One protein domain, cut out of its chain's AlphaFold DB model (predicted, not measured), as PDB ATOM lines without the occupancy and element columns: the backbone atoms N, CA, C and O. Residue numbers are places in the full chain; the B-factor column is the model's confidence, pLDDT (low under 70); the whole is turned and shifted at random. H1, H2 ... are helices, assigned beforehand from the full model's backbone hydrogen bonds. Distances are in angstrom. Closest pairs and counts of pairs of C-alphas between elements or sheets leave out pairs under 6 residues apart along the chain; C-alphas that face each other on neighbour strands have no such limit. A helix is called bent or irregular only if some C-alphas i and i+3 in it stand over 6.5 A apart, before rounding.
ATOM      1  N   TYR A 141      93.684 116.709  88.611       83.31
ATOM      2  CA  TYR A 141      94.952 115.974  88.412       83.31
ATOM      3  C   TYR A 141      95.667 115.676  89.730       83.31
ATOM      4  O   TYR A 141      96.104 114.549  89.951       83.31
ATOM      5  N   PHE A 142      95.723 116.673  90.611       83.62
ATOM      6  CA  PHE A 142      96.428 116.618  91.891       83.62
ATOM      7  C   PHE A 142      95.517 116.249  93.074       83.62
ATOM      8  O   PHE A 142      95.949 116.278  94.219       83.62
ATOM      9  N   SER A 143      94.259 115.878  92.808       78.81
ATOM     10  CA  SER A 143      93.342 115.374  93.839       78.81
ATOM     11  C   SER A 143      93.786 114.012  94.389       78.81
ATOM     12  O   SER A 143      94.509 113.259  93.723       78.81
ATOM     13  N   GLU A 144      93.324 113.664  95.594       70.62
ATOM     14  CA  GLU A 144      93.602 112.355  96.187       70.62
ATOM     15  C   GLU A 144      93.180 111.217  95.236       70.62
ATOM     16  O   GLU A 144      92.120 111.228  94.612       70.62
ATOM     17  N   GLY A 145      94.060 110.229  95.066       65.69
ATOM     18  CA  GLY A 145      93.847 109.125  94.130       65.69
ATOM     19  C   GLY A 145      94.097 109.451  92.649       65.69
ATOM     20  O   GLY A 145      94.144 108.502  91.859       65.69
ATOM     21  N   MET A 146      94.334 110.715  92.267       73.38
ATOM     22  CA  MET A 146      94.687 111.160  90.902       73.38
ATOM     23  C   MET A 146      93.708 110.665  89.818       73.38
ATOM     24  O   MET A 146      94.111 110.212  88.742       73.38
ATOM     25  N   ALA A 147      92.403 110.692  90.109       69.00
ATOM     26  CA  ALA A 147      91.384 110.103  89.236       69.00
ATOM     27  C   ALA A 147      91.314 110.773  87.849       69.00
ATOM     28  O   ALA A 147      91.156 110.074  86.848       69.00
ATOM     29  N   ALA A 148      91.487 112.099  87.767       78.06
ATOM     30  CA  ALA A 148      91.410 112.833  86.499       78.06
ATOM     31  C   ALA A 148      92.610 112.529  85.600       78.06
ATOM     32  O   ALA A 148      92.434 112.226  84.423       78.06
ATOM     33  N   ALA A 149      93.813 112.522  86.182       81.69
ATOM     34  CA  ALA A 149      95.022 112.126  85.474       81.69
ATOM     35  C   ALA A 149      94.872 110.694  84.937       81.69
ATOM     36  O   ALA A 149      95.021 110.480  83.743       81.69
ATOM     37  N   LYS A 150      94.458 109.729  85.772       78.44
ATOM     38  CA  LYS A 150      94.218 108.329  85.359       78.44
ATOM     39  C   LYS A 150      93.145 108.166  84.280       78.44
ATOM     40  O   LYS A 150      93.244 107.242  83.476       78.44
ATOM     41  N   LEU A 151      92.116 109.015  84.265       80.44
ATOM     42  CA  LEU A 151      91.147 109.059  83.170       80.44
ATOM     43  C   LEU A 151      91.836 109.513  81.877       80.44
ATOM     44  O   LEU A 151      91.729 108.829  80.865       80.44
ATOM     45  N   ASP A 152      92.610 110.593  81.929       86.56
ATOM     46  CA  ASP A 152      93.339 111.111  80.770       86.56
ATOM     47  C   ASP A 152      94.461 110.179  80.277       86.56
ATOM     48  O   ASP A 152      94.749 110.160  79.083       86.56
ATOM     49  N   GLN A 153      95.028 109.319  81.132       84.00
ATOM     50  CA  GLN A 153      95.903 108.217  80.695       84.00
ATOM     51  C   GLN A 153      95.158 107.218  79.790       84.00
ATOM     52  O   GLN A 153      95.727 106.727  78.814       84.00
ATOM     53  N   ARG A 154      93.876 106.935  80.076       80.69
ATOM     54  CA  ARG A 154      93.022 106.091  79.215       80.69
ATOM     55  C   ARG A 154      92.612 106.821  77.944       80.69
ATOM     56  O   ARG A 154      92.646 106.215  76.881       80.69
ATOM     57  N   VAL A 155      92.298 108.117  78.035       86.00
ATOM     58  CA  VAL A 155      92.062 108.969  76.855       86.00
ATOM     59  C   VAL A 155      93.284 108.937  75.946       86.00
ATOM     60  O   VAL A 155      93.143 108.704  74.753       86.00
ATOM     61  N   PHE A 156      94.493 109.072  76.494       89.19
ATOM     62  CA  PHE A 156      95.721 108.972  75.715       89.19
ATOM     63  C   PHE A 156      95.885 107.594  75.055       89.19
ATOM     64  O   PHE A 156      96.101 107.535  73.848       89.19
ATOM     65  N   ALA A 157      95.703 106.493  75.793       84.19
ATOM     66  CA  ALA A 157      95.725 105.145  75.211       84.19
ATOM     67  C   ALA A 157      94.675 104.972  74.091       84.19
ATOM     68  O   ALA A 157      94.967 104.406  73.038       84.19
ATOM     69  N   ARG A 158      93.471 105.534  74.258       82.44
ATOM     70  CA  ARG A 158      92.428 105.544  73.224       82.44
ATOM     71  C   ARG A 158      92.832 106.368  71.999       82.44
ATOM     72  O   ARG A 158      92.610 105.917  70.880       82.44
ATOM     73  N   LEU A 159      93.448 107.534  72.193       87.62
ATOM     74  CA  LEU A 159      93.969 108.372  71.108       87.62
ATOM     75  C   LEU A 159      95.110 107.681  70.346       87.62
ATOM     76  O   LEU A 159      95.175 107.809  69.126       87.62
ATOM     77  N   LEU A 160      95.955 106.887  71.013       86.12
ATOM     78  CA  LEU A 160      96.947 106.049  70.328       86.12
ATOM     79  C   LEU A 160      96.281 105.036  69.396       86.12
ATOM     80  O   LEU A 160      96.684 104.930  68.244       86.12
ATOM     81  N   HIS A 161      95.217 104.359  69.833       79.62
ATOM     82  CA  HIS A 161      94.453 103.454  68.962       79.62
ATOM     83  C   HIS A 161      93.750 104.150  67.789       79.62
ATOM     84  O   HIS A 161      93.478 103.502  66.784       79.62
ATOM     85  N   ILE A 162      93.451 105.448  67.896       81.56
ATOM     86  CA  ILE A 162      92.814 106.228  66.823       81.56
ATOM     87  C   ILE A 162      93.855 106.743  65.816       81.56
ATOM     88  O   ILE A 162      93.683 106.549  64.614       81.56
ATOM     89  N   HIS A 163      94.931 107.384  66.285       83.62
ATOM     90  CA  HIS A 163      95.897 108.075  65.416       83.62
ATOM     91  C   HIS A 163      97.105 107.212  65.028       83.62
ATOM     92  O   HIS A 163      97.658 107.386  63.945       83.62
ATOM     93  N   LEU A 164      97.512 106.271  65.885       84.75
ATOM     94  CA  LEU A 164      98.677 105.397  65.704       84.75
ATOM     95  C   LEU A 164      98.312 103.926  66.026       84.75
ATOM     96  O   LEU A 164      98.951 103.311  66.884       84.75
ATOM     97  N   PRO A 165      97.298 103.325  65.365       82.81
ATOM     98  CA  PRO A 165      96.685 102.051  65.774       82.81
ATOM     99  C   PRO A 165      97.671 100.886  65.919       82.81
ATOM    100  O   PRO A 165      97.530 100.066  66.822       82.81
ATOM    101  N   ALA A 166      98.696 100.823  65.064       78.25
ATOM    102  CA  ALA A 166      99.744  99.810  65.172       78.25
ATOM    103  C   ALA A 166     100.556  99.960  66.473       78.25
ATOM    104  O   ALA A 166     100.835  98.966  67.135       78.25
ATOM    105  N   VAL A 167     100.893 101.196  66.858       84.69
ATOM    106  CA  VAL A 167     101.615 101.502  68.102       84.69
ATOM    107  C   VAL A 167     100.723 101.238  69.314       84.69
ATOM    108  O   VAL A 167     101.170 100.583  70.248       84.69
ATOM    109  N   GLY A 168      99.458 101.675  69.288       81.62
ATOM    110  CA  GLY A 168      98.496 101.413  70.366       81.62
ATOM    111  C   GLY A 168      98.339  99.917  70.660       81.62
ATOM    112  O   GLY A 168      98.497  99.491  71.804       81.62
ATOM    113  N   LEU A 169      98.129  99.105  69.618       79.06
ATOM    114  CA  LEU A 169      98.036  97.649  69.750       79.06
ATOM    115  C   LEU A 169      99.349  97.017  70.239       79.06
ATOM    116  O   LEU A 169      99.313  96.113  71.070       79.06
ATOM    117  N   HIS A 170     100.502  97.486  69.754       82.62
ATOM    118  CA  HIS A 170     101.809  96.957  70.161       82.62
ATOM    119  C   HIS A 170     102.134  97.249  71.631       82.62
ATOM    120  O   HIS A 170     102.639  96.392  72.349       82.62
ATOM    121  N   LEU A 171     101.785  98.437  72.130       80.62
ATOM    122  CA  LEU A 171     101.959  98.773  73.545       80.62
ATOM    123  C   LEU A 171     101.079  97.899  74.459       80.62
ATOM    124  O   LEU A 171     101.525  97.520  75.543       80.62
ATOM    125  N   GLU A 172      99.878  97.519  74.010       77.38
ATOM    126  CA  GLU A 172      99.011  96.561  74.714       77.38
ATOM    127  C   GLU A 172      99.517  95.112  74.659       77.38
ATOM    128  O   GLU A 172      99.315  94.363  75.618       77.38
ATOM    129  N   THR A 173     100.189  94.691  73.579       79.06
ATOM    130  CA  THR A 173     100.809  93.354  73.517       79.06
ATOM    131  C   THR A 173     102.091  93.267  74.344       79.06
ATOM    132  O   THR A 173     102.355  92.208  74.916       79.06
ATOM    133  N   LEU A 174     102.859  94.359  74.456       76.62
ATOM    134  CA  LEU A 174     104.043  94.445  75.321       76.62
ATOM    135  C   LEU A 174     103.685  94.435  76.814       76.62
ATOM    136  O   LEU A 174     104.404  93.817  77.604       76.62
ATOM    137  N   ALA A 175     102.589  95.088  77.216       72.19
ATOM    138  CA  ALA A 175     102.049  94.960  78.567       72.19
ATOM    139  C   ALA A 175     100.513  95.106  78.606       72.19
ATOM    140  O   ALA A 175      99.985  96.136  78.171       72.19
ATOM    141  N   PRO A 176      99.783  94.141  79.207       65.50
ATOM    142  CA  PRO A 176      98.337  94.251  79.385       65.50
ATOM    143  C   PRO A 176      97.963  95.446  80.278       65.50
ATOM    144  O   PRO A 176      98.804  96.033  80.959       65.50
ATOM    145  N   ASP A 177      96.678  95.809  80.273       59.19
ATOM    146  CA  ASP A 177      96.114  96.944  81.023       59.19
ATOM    147  C   ASP A 177      96.735  98.325  80.696       59.19
ATOM    148  O   ASP A 177      96.590  99.270  81.475       59.19
ATOM    149  N   ASN A 178      97.382  98.481  79.530       67.75
ATOM    150  CA  ASN A 178      98.005  99.735  79.075       67.75
ATOM    151  C   ASN A 178      99.077 100.291  80.040       67.75
ATOM    152  O   ASN A 178      99.273 101.506  80.148       67.75
ATOM    153  N   ILE A 179      99.801  99.407  80.741       72.88
ATOM    154  CA  ILE A 179     100.801  99.789  81.757       72.88
ATOM    155  C   ILE A 179     101.883 100.717  81.179       72.88
ATOM    156  O   ILE A 179     102.223 101.714  81.819       72.88
ATOM    157  N   VAL A 180     102.376 100.451  79.961       75.06
ATOM    158  CA  VAL A 180     103.398 101.290  79.299       75.06
ATOM    159  C   VAL A 180     102.885 102.715  79.088       75.06
ATOM    160  O   VAL A 180     103.517 103.681  79.521       75.06
ATOM    161  N   CYS A 181     101.687 102.843  78.509       78.62
ATOM    162  CA  CYS A 181     101.005 104.118  78.307       78.62
ATOM    163  C   CYS A 181     100.821 104.862  79.636       78.62
ATOM    164  O   CYS A 181     101.091 106.061  79.703       78.62
ATOM    165  N   GLY A 182     100.415 104.167  80.704       81.75
ATOM    166  CA  GLY A 182     100.240 104.742  82.042       81.75
ATOM    167  C   GLY A 182     101.538 105.279  82.657       81.75
ATOM    168  O   GLY A 182     101.539 106.376  83.215       81.75
ATOM    169  N   ILE A 183     102.654 104.557  82.521       83.69
ATOM    170  CA  ILE A 183     103.968 105.007  83.014       83.69
ATOM    171  C   ILE A 183     104.396 106.284  82.279       83.69
ATOM    172  O   ILE A 183     104.621 107.312  82.918       83.69
ATOM    173  N   ILE A 184     104.424 106.252  80.945       83.94
ATOM    174  CA  ILE A 184     104.913 107.366  80.117       83.94
ATOM    175  C   ILE A 184     104.021 108.609  80.253       83.94
ATOM    176  O   ILE A 184     104.505 109.703  80.556       83.94
ATOM    177  N   SER A 185     102.700 108.447  80.140       83.19
ATOM    178  CA  SER A 185     101.763 109.569  80.284       83.19
ATOM    179  C   SER A 185     101.725 110.162  81.694       83.19
ATOM    180  O   SER A 185     101.416 111.344  81.825       83.19
ATOM    181  N   SER A 186     102.084 109.409  82.745       83.12
ATOM    182  CA  SER A 186     102.230 109.994  84.088       83.12
ATOM    183  C   SER A 186     103.349 111.039  84.138       83.12
ATOM    184  O   SER A 186     103.152 112.111  84.705       83.12
ATOM    185  N   GLN A 187     104.485 110.779  83.485       84.06
ATOM    186  CA  GLN A 187     105.606 111.717  83.413       84.06
ATOM    187  C   GLN A 187     105.255 112.931  82.540       84.06
ATOM    188  O   GLN A 187     105.488 114.073  82.944       84.06
ATOM    189  N   TRP A 188     104.657 112.687  81.369       90.19
ATOM    190  CA  TRP A 188     104.329 113.725  80.387       90.19
ATOM    191  C   TRP A 188     103.196 114.651  80.855       90.19
ATOM    192  O   TRP A 188     103.350 115.871  80.823       90.19
ATOM    193  N   LEU A 189     102.076 114.097  81.337       88.50
ATOM    194  CA  LEU A 189     100.873 114.879  81.642       88.50
ATOM    195  C   LEU A 189     100.889 115.511  83.041       88.50
ATOM    196  O   LEU A 189     100.457 116.652  83.167       88.50
ATOM    197  N   LEU A 190     101.415 114.850  84.084       84.94
ATOM    198  CA  LEU A 190     101.446 115.456  85.432       84.94
ATOM    199  C   LEU A 190     102.414 116.645  85.523       84.94
ATOM    200  O   LEU A 190     102.182 117.564  86.302       84.94
ATOM    201  N   THR A 191     103.482 116.648  84.716       87.75
ATOM    202  CA  THR A 191     104.432 117.773  84.637       87.75
ATOM    203  C   THR A 191     104.132 118.748  83.495       87.75
ATOM    204  O   THR A 191     104.885 119.699  83.309       87.75
ATOM    205  N   LEU A 192     103.055 118.533  82.725       91.69
ATOM    206  CA  LEU A 192     102.701 119.326  81.536       91.69
ATOM    207  C   LEU A 192     103.898 119.499  80.567       91.69
ATOM    208  O   LEU A 192     104.158 120.597  80.073       91.69
ATOM    209  N   PHE A 193     104.644 118.409  80.343       91.06
ATOM    210  CA  PHE A 193     105.900 118.299  79.576       91.06
ATOM    211  C   PHE A 193     107.135 119.070  80.088       91.06
ATOM    212  O   PHE A 193     108.209 118.915  79.506       91.06
ATOM    213  N   VAL A 194     107.049 119.809  81.199       89.19
ATOM    214  CA  VAL A 194     108.151 120.648  81.726       89.19
ATOM    215  C   VAL A 194     109.447 119.874  81.994       89.19
ATOM    216  O   VAL A 194     110.534 120.423  81.824       89.19
ATOM    217  N   ASN A 195     109.342 118.596  82.367       84.12
ATOM    218  CA  ASN A 195     110.482 117.722  82.662       84.12
ATOM    219  C   ASN A 195     110.732 116.681  81.551       84.12
ATOM    220  O   ASN A 195     111.231 115.591  81.835       84.12
ATOM    221  N   VAL A 196     110.282 116.963  80.325       86.69
ATOM    222  CA  VAL A 196     110.290 116.016  79.197       86.69
ATOM    223  C   VAL A 196     110.794 116.679  77.925       86.69
ATOM    224  O   VAL A 196     111.623 116.104  77.238       86.69
ATOM    225  N   LEU A 197     110.291 117.871  77.599       89.00
ATOM    226  CA  LEU A 197     110.660 118.589  76.382       89.00
ATOM    227  C   LEU A 197     111.582 119.774  76.699       89.00
ATOM    228  O   LEU A 197     111.472 120.362  77.783       89.00
ATOM    229  N   PRO A 198     112.436 120.206  75.750       88.50
ATOM    230  CA  PRO A 198     113.254 121.400  75.917       88.50
ATOM    231  C   PRO A 198     112.401 122.612  76.301       88.50
ATOM    232  O   PRO A 198     111.256 122.759  75.863       88.50
ATOM    233  N   THR A 199     112.956 123.506  77.121       87.12
ATOM    234  CA  THR A 199     112.210 124.638  77.695       87.12
ATOM    235  C   THR A 199     111.530 125.498  76.634       87.12
ATOM    236  O   THR A 199     110.352 125.802  76.790       87.12
ATOM    237  N   ASP A 200     112.212 125.838  75.538       85.25
ATOM    238  CA  ASP A 200     111.628 126.648  74.461       85.25
ATOM    239  C   ASP A 200     110.478 125.936  73.725       85.25
ATOM    240  O   ASP A 200     109.485 126.575  73.367       85.25
ATOM    241  N   VAL A 201     110.552 124.610  73.562       89.19
ATOM    242  CA  VAL A 201     109.460 123.803  72.986       89.19
ATOM    243  C   VAL A 201     108.269 123.782  73.940       89.19
ATOM    244  O   VAL A 201     107.147 124.095  73.537       89.19
ATOM    245  N   THR A 202     108.513 123.506  75.224       91.81
ATOM    246  CA  THR A 202     107.473 123.497  76.262       91.81
ATOM    247  C   THR A 202     106.796 124.863  76.390       91.81
ATOM    248  O   THR A 202     105.570 124.924  76.441       91.81
ATOM    249  N   MET A 203     107.553 125.967  76.338       90.69
ATOM    250  CA  MET A 203     107.015 127.336  76.357       90.69
ATOM    251  C   MET A 203     106.033 127.566  75.199       90.69
ATOM    252  O   MET A 203     104.970 128.152  75.398       90.69
ATOM    253  N   ARG A 204     106.346 127.059  73.998       90.88
ATOM    254  CA  ARG A 204     105.490 127.184  72.805       90.88
ATOM    255  C   ARG A 204     104.281 126.241  72.834       90.88
ATOM    256  O   ARG A 204     103.237 126.596  72.284       90.88
ATOM    257  N   ILE A 205     104.359 125.080  73.492       93.25
ATOM    258  CA  ILE A 205     103.167 124.264  73.801       93.25
ATOM    259  C   ILE A 205     102.283 125.008  74.806       93.25
ATOM    260  O   ILE A 205     101.074 125.115  74.605       93.25
ATOM    261  N   TRP A 206     102.874 125.572  75.858       94.81
ATOM    262  CA  TRP A 206     102.147 126.310  76.887       94.81
ATOM    263  C   TRP A 206     101.467 127.562  76.326       94.81
ATOM    264  O   TRP A 206     100.309 127.795  76.654       94.81
ATOM    265  N   ASP A 207     102.082 128.288  75.386       92.75
ATOM    266  CA  ASP A 207     101.416 129.379  74.651       92.75
ATOM    267  C   ASP A 207     100.070 128.933  74.037       92.75
ATOM    268  O   ASP A 207      99.089 129.673  74.092       92.75
ATOM    269  N   ARG A 208      99.983 127.696  73.521       93.38
ATOM    270  CA  ARG A 208      98.737 127.101  72.993       93.38
ATOM    271  C   ARG A 208      97.777 126.673  74.106       93.38
ATOM    272  O   ARG A 208      96.564 126.809  73.950       93.38
ATOM    273  N   VAL A 209      98.286 126.175  75.234       94.56
ATOM    274  CA  VAL A 209      97.466 125.836  76.417       94.56
ATOM    275  C   VAL A 209      96.793 127.092  76.977       94.56
ATOM    276  O   VAL A 209      95.580 127.089  77.171       94.56
ATOM    277  N   PHE A 210      97.539 128.189  77.143       92.38
ATOM    278  CA  PHE A 210      96.998 129.476  77.589       92.38
ATOM    279  C   PHE A 210      96.059 130.117  76.557       92.38
ATOM    280  O   PHE A 210      95.054 130.703  76.948       92.38
ATOM    281  N   ALA A 211      96.328 129.973  75.253       89.00
ATOM    282  CA  ALA A 211      95.450 130.493  74.200       89.00
ATOM    283  C   ALA A 211      94.133 129.705  74.045       89.00
ATOM    284  O   ALA A 211      93.104 130.298  73.731       89.00
ATOM    285  N   THR A 212      94.144 128.382  74.254       88.12
ATOM    286  CA  THR A 212      92.933 127.537  74.156       88.12
ATOM    287  C   THR A 212      92.180 127.371  75.474       88.12
ATOM    288  O   THR A 212      91.046 126.898  75.460       88.12
ATOM    289  N   GLY A 213      92.810 127.684  76.611       88.94
ATOM    290  CA  GLY A 213      92.268 127.425  77.946       88.94
ATOM    291  C   GLY A 213      92.051 125.936  78.244       88.94
ATOM    292  O   GLY A 213      91.192 125.594  79.053       88.94
ATOM    293  N   SER A 214      92.767 125.032  77.561       89.38
ATOM    294  CA  SER A 214      92.465 123.596  77.571       89.38
ATOM    295  C   SER A 214      93.712 122.714  77.496       89.38
ATOM    296  O   SER A 214      94.748 123.114  76.967       89.38
ATOM    297  N   ARG A 215      93.593 121.469  77.971       91.81
ATOM    298  CA  ARG A 215      94.654 120.445  77.905       91.81
ATOM    299  C   ARG A 215      94.848 119.794  76.529       91.81
ATOM    300  O   ARG A 215      95.726 118.949  76.374       91.81
ATOM    301  N   ALA A 216      94.063 120.166  75.518       93.44
ATOM    302  CA  ALA A 216      94.142 119.567  74.184       93.44
ATOM    303  C   ALA A 216      95.534 119.668  73.507       93.44
ATOM    304  O   ALA A 216      95.968 118.667  72.930       93.44
ATOM    305  N   PRO A 217      96.299 120.777  73.640       95.00
ATOM    306  CA  PRO A 217      97.667 120.862  73.116       95.00
ATOM    307  C   PRO A 217      98.635 119.844  73.723       95.00
ATOM    308  O   PRO A 217      99.599 119.468  73.064       95.00
ATOM    309  N   LEU A 218      98.370 119.356  74.941       94.81
ATOM    310  CA  LEU A 218      99.188 118.326  75.587       94.81
ATOM    311  C   LEU A 218      98.977 116.964  74.913       94.81
ATOM    312  O   LEU A 218      99.943 116.289  74.586       94.81
ATOM    313  N   PHE A 219      97.727 116.588  74.618       94.31
ATOM    314  CA  PHE A 219      97.439 115.362  73.865       94.31
ATOM    315  C   PHE A 219      97.964 115.424  72.427       94.31
ATOM    316  O   PHE A 219      98.515 114.439  71.934       94.31
ATOM    317  N   ALA A 220      97.846 116.583  71.771       93.88
ATOM    318  CA  ALA A 220      98.440 116.802  70.454       93.88
ATOM    319  C   ALA A 220      99.972 116.669  70.490       93.88
ATOM    320  O   ALA A 220     100.536 116.019  69.612       93.88
ATOM    321  N   ALA A 221     100.637 117.182  71.533       93.62
ATOM    322  CA  ALA A 221     102.065 116.962  71.766       93.62
ATOM    323  C   ALA A 221     102.410 115.476  71.969       93.62
ATOM    324  O   ALA A 221     103.368 115.005  71.359       93.62
ATOM    325  N   CYS A 222     101.618 114.707  72.733       92.75
ATOM    326  CA  CYS A 222     101.852 113.266  72.900       92.75
ATOM    327  C   CYS A 222     101.851 112.504  71.559       92.75
ATOM    328  O   CYS A 222     102.729 111.677  71.318       92.75
ATOM    329  N   ILE A 223     100.868 112.768  70.686       92.38
ATOM    330  CA  ILE A 223     100.754 112.097  69.378       92.38
ATOM    331  C   ILE A 223     101.841 112.589  68.409       92.38
ATOM    332  O   ILE A 223     102.475 111.773  67.734       92.38
ATOM    333  N   ALA A 224     102.118 113.896  68.382       91.94
ATOM    334  CA  ALA A 224     103.172 114.477  67.550       91.94
ATOM    335  C   ALA A 224     104.571 113.941  67.908       91.94
ATOM    336  O   ALA A 224     105.380 113.719  67.011       91.94
ATOM    337  N   LEU A 225     104.840 113.681  69.194       90.25
ATOM    338  CA  LEU A 225     106.119 113.150  69.681       90.25
ATOM    339  C   LEU A 225     106.340 111.687  69.258       90.25
ATOM    340  O   LEU A 225     107.451 111.287  68.920       90.25
ATOM    341  N   LEU A 226     105.267 110.892  69.240       89.00
ATOM    342  CA  LEU A 226     105.310 109.476  68.867       89.00
ATOM    343  C   LEU A 226     105.310 109.237  67.359       89.00
ATOM    344  O   LEU A 226     105.927 108.279  66.894       89.00
ATOM    345  N   THR A 227     104.638 110.094  66.586       88.19
ATOM    346  CA  THR A 227     104.406 109.871  65.150       88.19
ATOM    347  C   THR A 227     105.697 109.560  64.364       88.19
ATOM    348  O   THR A 227     105.727 108.508  63.717       88.19
ATOM    349  N   PRO A 228     106.795 110.349  64.455       86.31
ATOM    350  CA  PRO A 228     108.038 110.079  63.716       86.31
ATOM    351  C   PRO A 228     108.742 108.779  64.130       86.31
ATOM    352  O   PRO A 228     109.465 108.182  63.336       86.31
ATOM    353  N   ARG A 229     108.523 108.339  65.373       85.31
ATOM    354  CA  ARG A 229     109.218 107.225  66.039       85.31
ATOM    355  C   ARG A 229     108.379 105.946  66.106       85.31
ATOM    356  O   ARG A 229     108.802 104.958  66.698       85.31
ATOM    357  N   SER A 230     107.221 105.926  65.443       86.94
ATOM    358  CA  SER A 230     106.292 104.786  65.420       86.94
ATOM    359  C   SER A 230     106.964 103.462  65.030       86.94
ATOM    360  O   SER A 230     106.692 102.437  65.644       86.94
ATOM    361  N   ASN A 231     107.868 103.474  64.043       88.94
ATOM    362  CA  ASN A 231     108.593 102.270  63.614       88.94
ATOM    363  C   ASN A 231     109.600 101.772  64.663       88.94
ATOM    364  O   ASN A 231     109.779 100.564  64.796       88.94
ATOM    365  N   ASP A 232     110.223 102.681  65.416       88.88
ATOM    366  CA  ASP A 232     111.181 102.340  66.471       88.88
ATOM    367  C   ASP A 232     110.437 101.697  67.657       88.88
ATOM    368  O   ASP A 232     110.844 100.653  68.165       88.88
ATOM    369  N   VAL A 233     109.268 102.245  68.019       87.69
ATOM    370  CA  VAL A 233     108.374 101.672  69.044       87.69
ATOM    371  C   VAL A 233     107.855 100.289  68.635       87.69
ATOM    372  O   VAL A 233     107.852  99.376  69.457       87.69
ATOM    373  N   LEU A 234     107.478 100.100  67.365       88.62
ATOM    374  CA  LEU A 234     107.095  98.791  66.808       88.62
ATOM    375  C   LEU A 234     108.260  97.788  66.744       88.62
ATOM    376  O   LEU A 234     108.025  96.584  66.665       88.62
ATOM    377  N   GLY A 235     109.505  98.269  66.758       87.69
ATOM    378  CA  GLY A 235     110.706  97.439  66.820       87.69
ATOM    379  C   GLY A 235     111.029  96.912  68.220       87.69
ATOM    380  O   GLY A 235     111.742  95.913  68.325       87.69
ATOM    381  N   CYS A 236     110.498  97.542  69.273       89.06
ATOM    382  CA  CYS A 236     110.731  97.137  70.659       89.06
ATOM    383  C   CYS A 236     110.062  95.788  70.949       89.06
ATOM    384  O   CYS A 236     108.871  95.619  70.679       89.06
ATOM    385  N   ASN A 237     110.795  94.842  71.539       86.00
ATOM    386  CA  ASN A 237     110.278  93.499  71.852       86.00
ATOM    387  C   ASN A 237     109.977  93.309  73.344       86.00
ATOM    388  O   ASN A 237     109.277  92.367  73.717       86.00
ATOM    389  N   GLU A 238     110.485  94.202  74.195       86.56
ATOM    390  CA  GLU A 238     110.275  94.172  75.640       86.56
ATOM    391  C   GLU A 238     109.746  95.515  76.162       86.56
ATOM    392  O   GLU A 238     110.064  96.588  75.649       86.56
ATOM    393  N   MET A 239     108.959  95.460  77.241       85.00
ATOM    394  CA  MET A 239     108.418  96.656  77.896       85.00
ATOM    395  C   MET A 239     109.517  97.629  78.356       85.00
ATOM    396  O   MET A 239     109.319  98.838  78.277       85.00
ATOM    397  N   GLY A 240     110.660  97.124  78.839       86.62
ATOM    398  CA  GLY A 240     111.768  97.957  79.322       86.62
ATOM    399  C   GLY A 240     112.397  98.795  78.208       86.62
ATOM    400  O   GLY A 240     112.440 100.015  78.322       86.62
ATOM    401  N   GLU A 241     112.776  98.144  77.105       88.31
ATOM    402  CA  GLU A 241     113.291  98.776  75.879       88.31
ATOM    403  C   GLU A 241     112.338  99.865  75.364       88.31
ATOM    404  O   GLU A 241     112.756 100.982  75.057       88.31
ATOM    405  N   CYS A 242     111.035  99.568  75.345       87.81
ATOM    406  CA  CYS A 242     110.019 100.526  74.931       87.81
ATOM    407  C   CYS A 242     109.926 101.733  75.883       87.81
ATOM    408  O   CYS A 242     109.871 102.869  75.421       87.81
ATOM    409  N   ILE A 243     109.947 101.522  77.205       89.25
ATOM    410  CA  ILE A 243     109.919 102.624  78.182       89.25
ATOM    411  C   ILE A 243     111.168 103.504  78.056       89.25
ATOM    412  O   ILE A 243     111.028 104.725  78.042       89.25
ATOM    413  N   GLU A 244     112.359 102.917  77.918       89.12
ATOM    414  CA  GLU A 244     113.613 103.663  77.747       89.12
ATOM    415  C   GLU A 244     113.595 104.518  76.469       89.12
ATOM    416  O   GLU A 244     113.885 105.715  76.529       89.12
ATOM    417  N   LEU A 245     113.159 103.948  75.337       88.75
ATOM    418  CA  LEU A 245     112.968 104.686  74.083       88.75
ATOM    419  C   LEU A 245     111.987 105.854  74.262       88.75
ATOM    420  O   LEU A 245     112.286 106.981  73.872       88.75
ATOM    421  N   LEU A 246     110.822 105.592  74.865       86.88
ATOM    422  CA  LEU A 246     109.761 106.585  75.050       86.88
ATOM    423  C   LEU A 246     110.149 107.706  76.027       86.88
ATOM    424  O   LEU A 246     109.689 108.836  75.866       86.88
ATOM    425  N   GLN A 247     111.001 107.424  77.012       85.94
ATOM    426  CA  GLN A 247     111.535 108.436  77.927       85.94
ATOM    427  C   GLN A 247     112.553 109.362  77.250       85.94
ATOM    428  O   GLN A 247     112.547 110.554  77.544       85.94
ATOM    429  N   GLY A 248     113.368 108.847  76.320       83.62
ATOM    430  CA  GLY A 248     114.369 109.635  75.586       83.62
ATOM    431  C   GLY A 248     113.820 110.517  74.455       83.62
ATOM    432  O   GLY A 248     114.526 111.405  73.986       83.62
ATOM    433  N   LEU A 249     112.563 110.327  74.026       83.56
ATOM    434  CA  LEU A 249     111.986 111.034  72.867       83.56
ATOM    435  C   LEU A 249     112.053 112.564  72.939       83.56
ATOM    436  O   LEU A 249     112.096 113.223  71.903       83.56
ATOM    437  N   GLY A 250     111.996 113.127  74.146       79.75
ATOM    438  CA  GLY A 250     112.020 114.571  74.333       79.75
ATOM    439  C   GLY A 250     113.414 115.192  74.238       79.75
ATOM    440  O   GLY A 250     113.530 116.328  73.783       79.75
ATOM    441  N   ASP A 251     114.463 114.442  74.587       78.62
ATOM    442  CA  ASP A 251     115.854 114.919  74.552       78.62
ATOM    443  C   ASP A 251     116.386 115.060  73.110       78.62
ATOM    444  O   ASP A 251     117.263 115.884  72.846       78.62
ATOM    445  N   ASP A 252     115.821 114.299  72.165       68.81
ATOM    446  CA  ASP A 252     116.174 114.315  70.736       68.81
ATOM    447  C   ASP A 252     115.647 115.550  69.966       68.81
ATOM    448  O   ASP A 252     116.060 115.791  68.828       68.81
ATOM    449  N   LEU A 253     114.724 116.338  70.536       73.88
ATOM    450  CA  LEU A 253     114.071 117.462  69.847       73.88
ATOM    451  C   LEU A 253     114.947 118.728  69.814       73.88
ATOM    452  O   LEU A 253     114.821 119.625  70.647       73.88
ATOM    453  N   GLY A 254     115.817 118.829  68.807       67.19
ATOM    454  CA  GLY A 254     116.608 120.036  68.540       67.19
ATOM    455  C   GLY A 254     115.799 121.215  67.971       67.19
ATOM    456  O   GLY A 254     114.703 121.044  67.438       67.19
ATOM    457  N   ASP A 255     116.381 122.422  68.008       63.53
ATOM    458  CA  ASP A 255     115.755 123.680  67.542       63.53
ATOM    459  C   ASP A 255     115.168 123.608  66.118       63.53
ATOM    460  O   ASP A 255     114.146 124.230  65.840       63.53
ATOM    461  N   ALA A 256     115.801 122.857  65.208       62.16
ATOM    462  CA  ALA A 256     115.347 122.718  63.820       62.16
ATOM    463  C   ALA A 256     114.112 121.809  63.677       62.16
ATOM    464  O   ALA A 256     113.256 122.057  62.826       62.16
ATOM    465  N   ASP A 257     114.000 120.782  64.522       76.12
ATOM    466  CA  ASP A 257     112.886 119.831  64.519       76.12
ATOM    467  C   ASP A 257     111.717 120.323  65.387       76.12
ATOM    468  O   ASP A 257     110.568 119.944  65.156       76.12
ATOM    469  N   ALA A 258     111.976 121.237  66.328       82.25
ATOM    470  CA  ALA A 258     110.970 121.883  67.168       82.25
ATOM    471  C   ALA A 258     109.862 122.587  66.363       82.25
ATOM    472  O   ALA A 258     108.686 122.461  66.707       82.25
ATOM    473  N   ASP A 259     110.201 123.309  65.288       84.69
ATOM    474  CA  ASP A 259     109.201 123.961  64.428       84.69
ATOM    475  C   ASP A 259     108.361 122.940  63.645       84.69
ATOM    476  O   ASP A 259     107.143 123.101  63.534       84.69
ATOM    477  N   ALA A 260     108.978 121.859  63.156       86.50
ATOM    478  CA  ALA A 260     108.268 120.779  62.472       86.50
ATOM    479  C   ALA A 260     107.324 120.029  63.429       86.50
ATOM    480  O   ALA A 260     106.159 119.802  63.102       86.50
ATOM    481  N   PHE A 261     107.793 119.715  64.638       90.50
ATOM    482  CA  PHE A 261     106.991 119.128  65.711       90.50
ATOM    483  C   PHE A 261     105.801 120.026  66.086       90.50
ATOM    484  O   PHE A 261     104.665 119.554  66.129       90.50
ATOM    485  N   LEU A 262     106.021 121.331  66.283       90.50
ATOM    486  CA  LEU A 262     104.941 122.270  66.608       90.50
ATOM    487  C   LEU A 262     103.936 122.430  65.457       90.50
ATOM    488  O   LEU A 262     102.742 122.546  65.724       90.50
ATOM    489  N   ALA A 263     104.375 122.355  64.196       89.75
ATOM    490  CA  ALA A 263     103.471 122.337  63.045       89.75
ATOM    491  C   ALA A 263     102.590 121.071  63.002       89.75
ATOM    492  O   ALA A 263     101.418 121.152  62.631       89.75
ATOM    493  N   VAL A 264     103.111 119.911  63.425       90.56
ATOM    494  CA  VAL A 264     102.315 118.678  63.593       90.56
ATOM    495  C   VAL A 264     101.321 118.817  64.753       90.56
ATOM    496  O   VAL A 264     100.153 118.455  64.601       90.56
ATOM    497  N   VAL A 265     101.732 119.414  65.880       92.94
ATOM    498  CA  VAL A 265     100.828 119.751  67.000       92.94
ATOM    499  C   VAL A 265      99.689 120.667  66.535       92.94
ATOM    500  O   VAL A 265      98.526 120.390  66.834       92.94
ATOM    501  N   ASP A 266      99.988 121.710  65.758       91.44
ATOM    502  CA  ASP A 266      98.982 122.625  65.204       91.44
ATOM    503  C   ASP A 266      98.044 121.936  64.210       91.44
ATOM    504  O   ASP A 266      96.834 122.158  64.256       91.44
ATOM    505  N   ALA A 267      98.566 121.061  63.345       90.31
ATOM    506  CA  ALA A 267      97.755 120.287  62.407       90.31
ATOM    507  C   ALA A 267      96.761 119.362  63.132       90.31
ATOM    508  O   ALA A 267      95.585 119.299  62.757       90.31
ATOM    509  N   HIS A 268      97.194 118.697  64.209       89.62
ATOM    510  CA  HIS A 268      96.288 117.923  65.055       89.62
ATOM    511  C   HIS A 268      95.268 118.822  65.768       89.62
ATOM    512  O   HIS A 268      94.079 118.511  65.734       89.62
ATOM    513  N   LEU A 269      95.679 119.948  66.363       89.44
ATOM    514  CA  LEU A 269      94.774 120.878  67.057       89.44
ATOM    515  C   LEU A 269      93.711 121.496  66.138       89.44
ATOM    516  O   LEU A 269      92.557 121.639  66.543       89.44
ATOM    517  N   ALA A 270      94.083 121.837  64.904       84.00
ATOM    518  CA  ALA A 270      93.190 122.435  63.914       84.00
ATOM    519  C   ALA A 270      92.133 121.455  63.376       84.00
ATOM    520  O   ALA A 270      91.097 121.893  62.874       84.00
ATOM    521  N   ASN A 271      92.374 120.142  63.472       78.56
ATOM    522  CA  ASN A 271      91.493 119.120  62.911       78.56
ATOM    523  C   ASN A 271      91.045 118.079  63.948       78.56
ATOM    524  O   ASN A 271      89.884 118.059  64.361       78.56
ATOM    525  N   GLU A 272      91.933 117.172  64.346       74.31
ATOM    526  CA  GLU A 272      91.585 115.906  65.004       74.31
ATOM    527  C   GLU A 272      91.519 115.981  66.533       74.31
ATOM    528  O   GLU A 272      90.638 115.370  67.131       74.31
ATOM    529  N   LEU A 273      92.380 116.787  67.152       87.06
ATOM    530  CA  LEU A 273      92.542 116.930  68.602       87.06
ATOM    531  C   LEU A 273      92.163 118.336  69.088       87.06
ATOM    532  O   LEU A 273      92.749 118.862  70.027       87.06
ATOM    533  N   SER A 274      91.169 118.962  68.455       86.12
ATOM    534  CA  SER A 274      90.624 120.242  68.926       86.12
ATOM    535  C   SER A 274      90.015 120.116  70.339       86.12
ATOM    536  O   SER A 274      89.566 119.027  70.716       86.12
ATOM    537  N   PRO A 275      89.935 121.206  71.134       86.69
ATOM    538  CA  PRO A 275      89.436 121.141  72.511       86.69
ATOM    539  C   PRO A 275      88.073 120.442  72.678       86.69
ATOM    540  O   PRO A 275      87.969 119.585  73.558       86.69
ATOM    541  N   PRO A 276      87.055 120.669  71.817       76.69
ATOM    542  CA  PRO A 276      85.790 119.934  71.900       76.69
ATOM    543  C   PRO A 276      85.930 118.425  71.643       76.69
ATOM    544  O   PRO A 276      85.224 117.637  72.267       76.69
ATOM    545  N   LYS A 277      86.846 118.003  70.758       77.00
ATOM    546  CA  LYS A 277      87.086 116.580  70.456       77.00
ATOM    547  C   LYS A 277      87.815 115.869  71.596       77.00
ATOM    548  O   LYS A 277      87.425 114.768  71.966       77.00
ATOM    549  N   VAL A 278      88.802 116.513  72.221       82.69
ATOM    550  CA  VAL A 278      89.482 115.962  73.411       82.69
ATOM    551  C   VAL A 278      88.520 115.848  74.600       82.69
ATOM    552  O   VAL A 278      88.535 114.841  75.313       82.69
ATOM    553  N   LEU A 279      87.628 116.827  74.789       79.38
ATOM    554  CA  LEU A 279      86.553 116.734  75.785       79.38
ATOM    555  C   LEU A 279      85.569 115.597  75.460       79.38
ATOM    556  O   LEU A 279      85.152 114.888  76.373       79.38
ATOM    557  N   LEU A 280      85.250 115.365  74.180       72.44
ATOM    558  CA  LEU A 280      84.416 114.241  73.741       72.44
ATOM    559  C   LEU A 280      85.075 112.877  74.013       72.44
ATOM    560  O   LEU A 280      84.402 111.980  74.512       72.44
ATOM    561  N   GLU A 281      86.375 112.711  73.749       72.88
ATOM    562  CA  GLU A 281      87.108 111.474  74.082       72.88
ATOM    563  C   GLU A 281      87.243 111.269  75.597       72.88
ATOM    564  O   GLU A 281      87.050 110.160  76.096       72.88
ATOM    565  N   THR A 282      87.452 112.348  76.357       78.56
ATOM    566  CA  THR A 282      87.352 112.315  77.826       78.56
ATOM    567  C   THR A 282      85.978 111.803  78.260       78.56
ATOM    568  O   THR A 282      85.887 110.959  79.149       78.56
ATOM    569  N   ALA A 283      84.905 112.254  77.607       65.12
ATOM    570  CA  ALA A 283      83.541 111.813  77.886       65.12
ATOM    571  C   ALA A 283      83.278 110.348  77.485       65.12
ATOM    572  O   ALA A 283      82.583 109.632  78.211       65.12
ATOM    573  N   ARG A 284      83.859 109.886  76.366       63.34
ATOM    574  CA  ARG A 284      83.831 108.487  75.898       63.34
ATOM    575  C   ARG A 284      84.455 107.555  76.930       63.34
ATOM    576  O   ARG A 284      83.780 106.656  77.429       63.34
ATOM    577  N   GLU A 285      85.698 107.811  77.331       65.50
ATOM    578  CA  GLU A 285      86.403 106.970  78.309       65.50
ATOM    579  C   GLU A 285      85.779 107.043  79.711       65.50
ATOM    580  O   GLU A 285      85.655 106.029  80.405       65.50
ATOM    581  N   ARG A 286      85.278 108.221  80.100       61.69
ATOM    582  CA  ARG A 286      84.483 108.418  81.322       61.69
ATOM    583  C   ARG A 286      83.177 107.615  81.304       61.69
ATOM    584  O   ARG A 286      82.726 107.157  82.352       61.69
ATOM    585  N   GLY A 287      82.569 107.450  80.131       52.28
ATOM    586  CA  GLY A 287      81.366 106.649  79.927       52.28
ATOM    587  C   GLY A 287      81.619 105.149  79.981       52.28
ATOM    588  O   GLY A 287      80.933 104.443  80.717       52.28
ATOM    589  N   ARG A 288      82.649 104.682  79.268       43.50
ATOM    590  CA  ARG A 288      83.077 103.273  79.249       43.50
ATOM    591  C   ARG A 288      83.515 102.758  80.619       43.50
ATOM    592  O   ARG A 288      83.323 101.585  80.922       43.50
ATOM    593  N   CYS A 289      84.131 103.613  81.438       44.12
ATOM    594  CA  CYS A 289      84.836 103.199  82.650       44.12
ATOM    595  C   CYS A 289      84.399 103.939  83.925       44.12
ATOM    596  O   CYS A 289      85.267 104.285  84.726       44.12
ATOM    597  N   ARG A 290      83.092 104.128  84.175       48.44
ATOM    598  CA  ARG A 290      82.606 104.568  85.501       48.44
ATOM    599  C   ARG A 290      83.041 103.578  86.589       48.44
ATOM    600  O   ARG A 290      82.506 102.473  86.677       48.44
ATOM    601  N   ARG A 291      83.992 103.969  87.440       36.50
ATOM    602  CA  ARG A 291      84.437 103.197  88.612       36.50
ATOM    603  C   ARG A 291      84.051 103.921  89.910       36.50
ATOM    604  O   ARG A 291      83.971 105.147  89.923       36.50
ATOM    605  N   PRO A 292      83.882 103.204  91.041       36.69
ATOM    606  CA  PRO A 292      83.611 103.829  92.343       36.69
ATOM    607  C   PRO A 292      84.673 104.847  92.799       36.69
ATOM    608  O   PRO A 292      84.389 105.683  93.648       36.69
ATOM    609  N   SER A 293      85.884 104.789  92.233       35.41
ATOM    610  CA  SER A 293      86.974 105.750  92.452       35.41
ATOM    611  C   SER A 293      86.725 107.144  91.874       35.41
ATOM    612  O   SER A 293      87.398 108.090  92.266       35.41
ATOM    613  N   ASP A 294      85.790 107.281  90.934       39.94
ATOM    614  CA  ASP A 294      85.665 108.488  90.109       39.94
ATOM    615  C   ASP A 294      84.685 109.512  90.724       39.94
ATOM    616  O   ASP A 294      84.393 110.549  90.127       39.94
ATOM    617  N   ALA A 295      84.189 109.215  91.932       44.47
ATOM    618  CA  ALA A 295      83.258 110.029  92.712       44.47
ATOM    619  C   ALA A 295      83.897 111.277  93.360       44.47
ATOM    620  O   ALA A 295      83.170 112.124  93.865       44.47
ATOM    621  N   GLY A 296      85.230 111.395  93.351       39.44
ATOM    622  CA  GLY A 296      85.976 112.545  93.890       39.44
ATOM    623  C   GLY A 296      86.389 113.597  92.851       39.44
ATOM    624  O   GLY A 296      87.282 114.393  93.118       39.44
ATOM    625  N   LEU A 297      85.816 113.566  91.643       40.72
ATOM    626  CA  LEU A 297      86.155 114.501  90.562       40.72
ATOM    627  C   LEU A 297      85.305 115.786  90.614       40.72
ATOM    628  O   LEU A 297      84.124 115.690  90.941       40.72
ATOM    629  N   PRO A 298      85.845 116.959  90.214       37.34
ATOM    630  CA  PRO A 298      85.081 118.211  90.175       37.34
ATOM    631  C   PRO A 298      83.855 118.148  89.253       37.34
ATOM    632  O   PRO A 298      83.916 117.555  88.170       37.34
ATOM    633  N   ASP A 299      82.768 118.829  89.635       40.44
ATOM    634  CA  ASP A 299      81.479 118.820  88.920       40.44
ATOM    635  C   ASP A 299      81.587 119.225  87.440       40.44
ATOM    636  O   ASP A 299      80.891 118.666  86.590       40.44
ATOM    637  N   SER A 300      82.514 120.126  87.101       37.28
ATOM    638  CA  SER A 300      82.832 120.521  85.718       37.28
ATOM    639  C   SER A 300      83.255 119.336  84.840       37.28
ATOM    640  O   SER A 300      82.919 119.281  83.657       37.28
ATOM    641  N   VAL A 301      83.940 118.350  85.426       34.91
ATOM    642  CA  VAL A 301      84.349 117.101  84.774       34.91
ATOM    643  C   VAL A 301      83.243 116.044  84.873       34.91
ATOM    644  O   VAL A 301      83.126 115.203  83.978       34.91
ATOM    645  N   LEU A 302      82.420 116.067  85.933       44.56
ATOM    646  CA  LEU A 302      81.255 115.181  86.087       44.56
ATOM    647  C   LEU A 302      80.144 115.470  85.061       44.56
ATOM    648  O   LEU A 302      79.465 114.533  84.631       44.56
ATOM    649  N   ALA A 303      79.988 116.733  84.657       42.47
ATOM    650  CA  ALA A 303      78.927 117.221  83.774       42.47
ATOM    651  C   ALA A 303      79.038 116.760  82.305       42.47
ATOM    652  O   ALA A 303      78.043 116.790  81.578       42.47
ATOM    653  N   ILE A 304      80.218 116.318  81.852       37.91
ATOM    654  CA  ILE A 304      80.427 115.916  80.454       37.91
ATOM    655  C   ILE A 304      79.737 114.565  80.186       37.91
ATOM    656  O   ILE A 304      79.988 113.562  80.861       37.91
ATOM    657  N   ALA A 305      78.830 114.546  79.206       38.22
ATOM    658  CA  ALA A 305      77.936 113.424  78.937       38.22
ATOM    659  C   ALA A 305      78.670 112.169  78.406       38.22
ATOM    660  O   ALA A 305      79.393 112.281  77.420       38.22
ATOM    661  N   PRO A 306      78.428 110.960  78.964       40.72
ATOM    662  CA  PRO A 306      78.934 109.714  78.396       40.72
ATOM    663  C   PRO A 306      78.421 109.527  76.969       40.72
ATOM    664  O   PRO A 306      77.208 109.585  76.757       40.72
ATOM    665  N   VAL A 307      79.323 109.247  76.034       36.06
ATOM    666  CA  VAL A 307      78.967 108.744  74.701       36.06
ATOM    667  C   VAL A 307      78.665 107.252  74.826       36.06
ATOM    668  O   VAL A 307      79.417 106.526  75.479       36.06
ATOM    669  N   THR A 308      77.559 106.799  74.244       38.81
ATOM    670  CA  THR A 308      77.106 105.406  74.327       38.81
ATOM    671  C   THR A 308      77.483 104.613  73.076       38.81
ATOM    672  O   THR A 308      77.684 105.185  72.007       38.81
ATOM    673  N   GLU A 309      77.512 103.280  73.169       33.41
ATOM    674  CA  GLU A 309      77.724 102.397  72.005       33.41
ATOM    675  C   GLU A 309      76.692 102.633  70.883       33.41
ATOM    676  O   GLU A 309      76.975 102.364  69.721       33.41
ATOM    677  N   ILE A 310      75.514 103.182  71.205       33.94
ATOM    678  CA  ILE A 310      74.479 103.562  70.231       33.94
ATOM    679  C   ILE A 310      74.924 104.776  69.403       33.94
ATOM    680  O   ILE A 310      74.691 104.809  68.195       33.94
ATOM    681  N   ASP A 311      75.607 105.745  70.013       35.97
ATOM    682  CA  ASP A 311      76.165 106.905  69.309       35.97
ATOM    683  C   ASP A 311      77.340 106.486  68.408       35.97
ATOM    684  O   ASP A 311      77.499 107.005  67.303       35.97
ATOM    685  N   GLU A 312      78.132 105.498  68.844       35.16
ATOM    686  CA  GLU A 312      79.229 104.920  68.054       35.16
ATOM    687  C   GLU A 312      78.714 104.047  66.901       35.16
ATOM    688  O   GLU A 312      79.220 104.161  65.788       35.16
ATOM    689  N   LEU A 313      77.653 103.260  67.115       31.61
ATOM    690  CA  LEU A 313      76.937 102.551  66.050       31.61
ATOM    691  C   LEU A 313      76.267 103.515  65.069       31.61
ATOM    692  O   LEU A 313      76.260 103.238  63.876       31.61
ATOM    693  N   THR A 314      75.736 104.650  65.528       34.09
ATOM    694  CA  THR A 314      75.090 105.638  64.647       34.09
ATOM    695  C   THR A 314      76.122 106.397  63.812       34.09
ATOM    696  O   THR A 314      75.941 106.536  62.604       34.09
ATOM    697  N   ALA A 315      77.233 106.836  64.414       36.97
ATOM    698  CA  ALA A 315      78.337 107.466  63.687       36.97
ATOM    699  C   ALA A 315      79.050 106.480  62.743       36.97
ATOM    700  O   ALA A 315      79.371 106.843  61.612       36.97
ATOM    701  N   GLY A 316      79.235 105.228  63.182       33.22
ATOM    702  CA  GLY A 316      79.762 104.128  62.376       33.22
ATOM    703  C   GLY A 316      78.866 103.812  61.182       33.22
ATOM    704  O   GLY A 316      79.341 103.877  60.055       33.22
ATOM    705  N   LEU A 317      77.556 103.607  61.388       32.94
ATOM    706  CA  LEU A 317      76.608 103.432  60.282       32.94
ATOM    707  C   LEU A 317      76.628 104.627  59.327       32.94
ATOM    708  O   LEU A 317      76.618 104.410  58.124       32.94
ATOM    709  N   CYS A 318      76.663 105.870  59.817       33.78
ATOM    710  CA  CYS A 318      76.717 107.035  58.930       33.78
ATOM    711  C   CYS A 318      77.985 107.032  58.059       33.78
ATOM    712  O   CYS A 318      77.884 107.269  56.857       33.78
ATOM    713  N   SER A 319      79.148 106.704  58.631       35.25
ATOM    714  CA  SER A 319      80.413 106.599  57.892       35.25
ATOM    715  C   SER A 319      80.411 105.429  56.898       35.25
ATOM    716  O   SER A 319      80.728 105.611  55.723       35.25
ATOM    717  N   ASP A 320      79.988 104.241  57.334       34.94
ATOM    718  CA  ASP A 320      79.964 103.027  56.510       34.94
ATOM    719  C   ASP A 320      78.931 103.129  55.373       34.94
ATOM    720  O   ASP A 320      79.177 102.660  54.259       34.94
ATOM    721  N   LEU A 321      77.787 103.788  55.604       31.69
ATOM    722  CA  LEU A 321      76.839 104.113  54.537       31.69
ATOM    723  C   LEU A 321      77.441 105.115  53.538       31.69
ATOM    724  O   LEU A 321      77.282 104.914  52.330       31.69
ATOM    725  N   GLU A 322      78.135 106.165  53.996       37.19
ATOM    726  CA  GLU A 322      78.778 107.146  53.106       37.19
ATOM    727  C   GLU A 322      79.819 106.517  52.163       37.19
ATOM    728  O   GLU A 322      79.907 106.939  50.999       37.19
ATOM    729  N   ASP A 323      80.533 105.483  52.623       33.91
ATOM    730  CA  ASP A 323      81.546 104.758  51.847       33.91
ATOM    731  C   ASP A 323      80.966 103.638  50.960       33.91
ATOM    732  O   ASP A 323      81.307 103.560  49.777       33.91
ATOM    733  N   VAL A 324      80.053 102.794  51.465       30.59
ATOM    734  CA  VAL A 324      79.506 101.645  50.701       30.59
ATOM    735  C   VAL A 324      78.564 102.085  49.582       30.59
ATOM    736  O   VAL A 324      78.589 101.544  48.474       30.59
ATOM    737  N   VAL A 325      77.705 103.061  49.863       31.47
ATOM    738  CA  VAL A 325      76.698 103.547  48.909       31.47
ATOM    739  C   VAL A 325      77.288 104.656  48.021       31.47
ATOM    740  O   VAL A 325      76.760 104.976  46.952       31.47
ATOM    741  N   GLY A 326      78.407 105.244  48.455       32.06
ATOM    742  CA  GLY A 326      78.980 106.461  47.907       32.06
ATOM    743  C   GLY A 326      78.077 107.671  48.163       32.06
ATOM    744  O   GLY A 326      76.845 107.594  48.101       32.06
ATOM    745  N   ARG A 327      78.683 108.852  48.337       32.81
ATOM    746  CA  ARG A 327      78.005 110.136  48.666       32.81
ATOM    747  C   ARG A 327      76.887 110.595  47.700       32.81
ATOM    748  O   ARG A 327      76.315 111.673  47.875       32.81
ATOM    749  N   ARG A 328      76.577 109.817  46.656       31.78
ATOM    750  CA  ARG A 328      75.535 110.071  45.650       31.78
ATOM    751  C   ARG A 328      74.326 109.130  45.689       31.78
ATOM    752  O   ARG A 328      73.307 109.541  45.137       31.78
TER     753      ARG A 328
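Overview. This is residues 141 to 328 of the 1100 residues of the protein "Rab-GAP TBC domain-containing protein" of Micromonas commoda (strain RCC299 / NOUM17 / CCMP2709) (UniProt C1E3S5). A cluster of mostly crossed helices is gathered round H1 and the kinked H5; H4 and H7, side by side, pack on the first part of H5, while H2 and H3 pack on H1 and H6 packs on H3. H8 crosses H1, and beyond it the printed part ends in H11, an arm of which residues 313 to 324 stick out with the tail to 328. The printed part has 188 residues, with eleven named helices, H1 to H11 in chain order, and no named strand: all helix. It is compact, with a radius of gyration of the C-alphas of 17.2 A, and spans 46 by 45 by 38 A.

Arrangement. H1, residues 144 to 163, touches H3, residues 176 to 190, closest at the C-alphas of Gln 153 and Gly 182, 5.7 A. H8, residues 275 to 288, is about perpendicular to H1, only just, at 72 degrees, and touches it at Val 155 and Thr 282, C-alphas 5.9 A apart. The hub is H5, residues 216 to 235, touching six helices. It touches H7, residues 255 to 270, at a steep tilt of 64 degrees, closest at the C-alphas of Ala 220 and Val 265, 5.1 A. H4, residues 199 to 212, touches H7 at a shallow tilt of 18 degrees, the same way, closest at the C-alphas of Val 201 and Ala 258, 6.3 A. H2, residues 165 to 174, touches H1, and H6, residues 239 to 248, touches H3. H9, residues 292 to 296, touches H1; H10, residues 299 to 302, is near H8; H11, residues 309 to 324, touches no helix. Every O i to N i+4 pair is within hydrogen-bond range in H2, H6, H8 and H11, but 14 of 16 in H1, 8 of 11 in H3, 9 of 10 in H4, 12 of 16 in H5, 10 of 12 in H7 and 0 of 1 in H9, where 0 of 2 O i to N i+3 pairs are; H10 is too short for an i+4 pair.

Along the chain. H1 begins at C-alpha 144 (93.602, 112.355, 96.187) and is 31.2 A long. H5, 28.6 A, has a kink of 70 degrees near residue 229. H7 is 22.9 A, H3 22.3 A and H11 21.4 A, ending at C-alpha 324 (79.506, 101.645, 50.701). Four helices are irregular: C-alphas 145 and 148 in H1 are 8.8 A apart, 177 and 180 in H3 8.7 A, 228 and 231 in H5 7.8 A, 293 and 296 in H9 7.0 A.

Size, cuts and confidence. The C-alphas farthest apart, of Glu 144 and Arg 328, are 53.7 A apart. The printed part has no cut and no long link. Mean pLDDT of the printed part is 73.2, and 55 residues are under 70, among them 283 to 328.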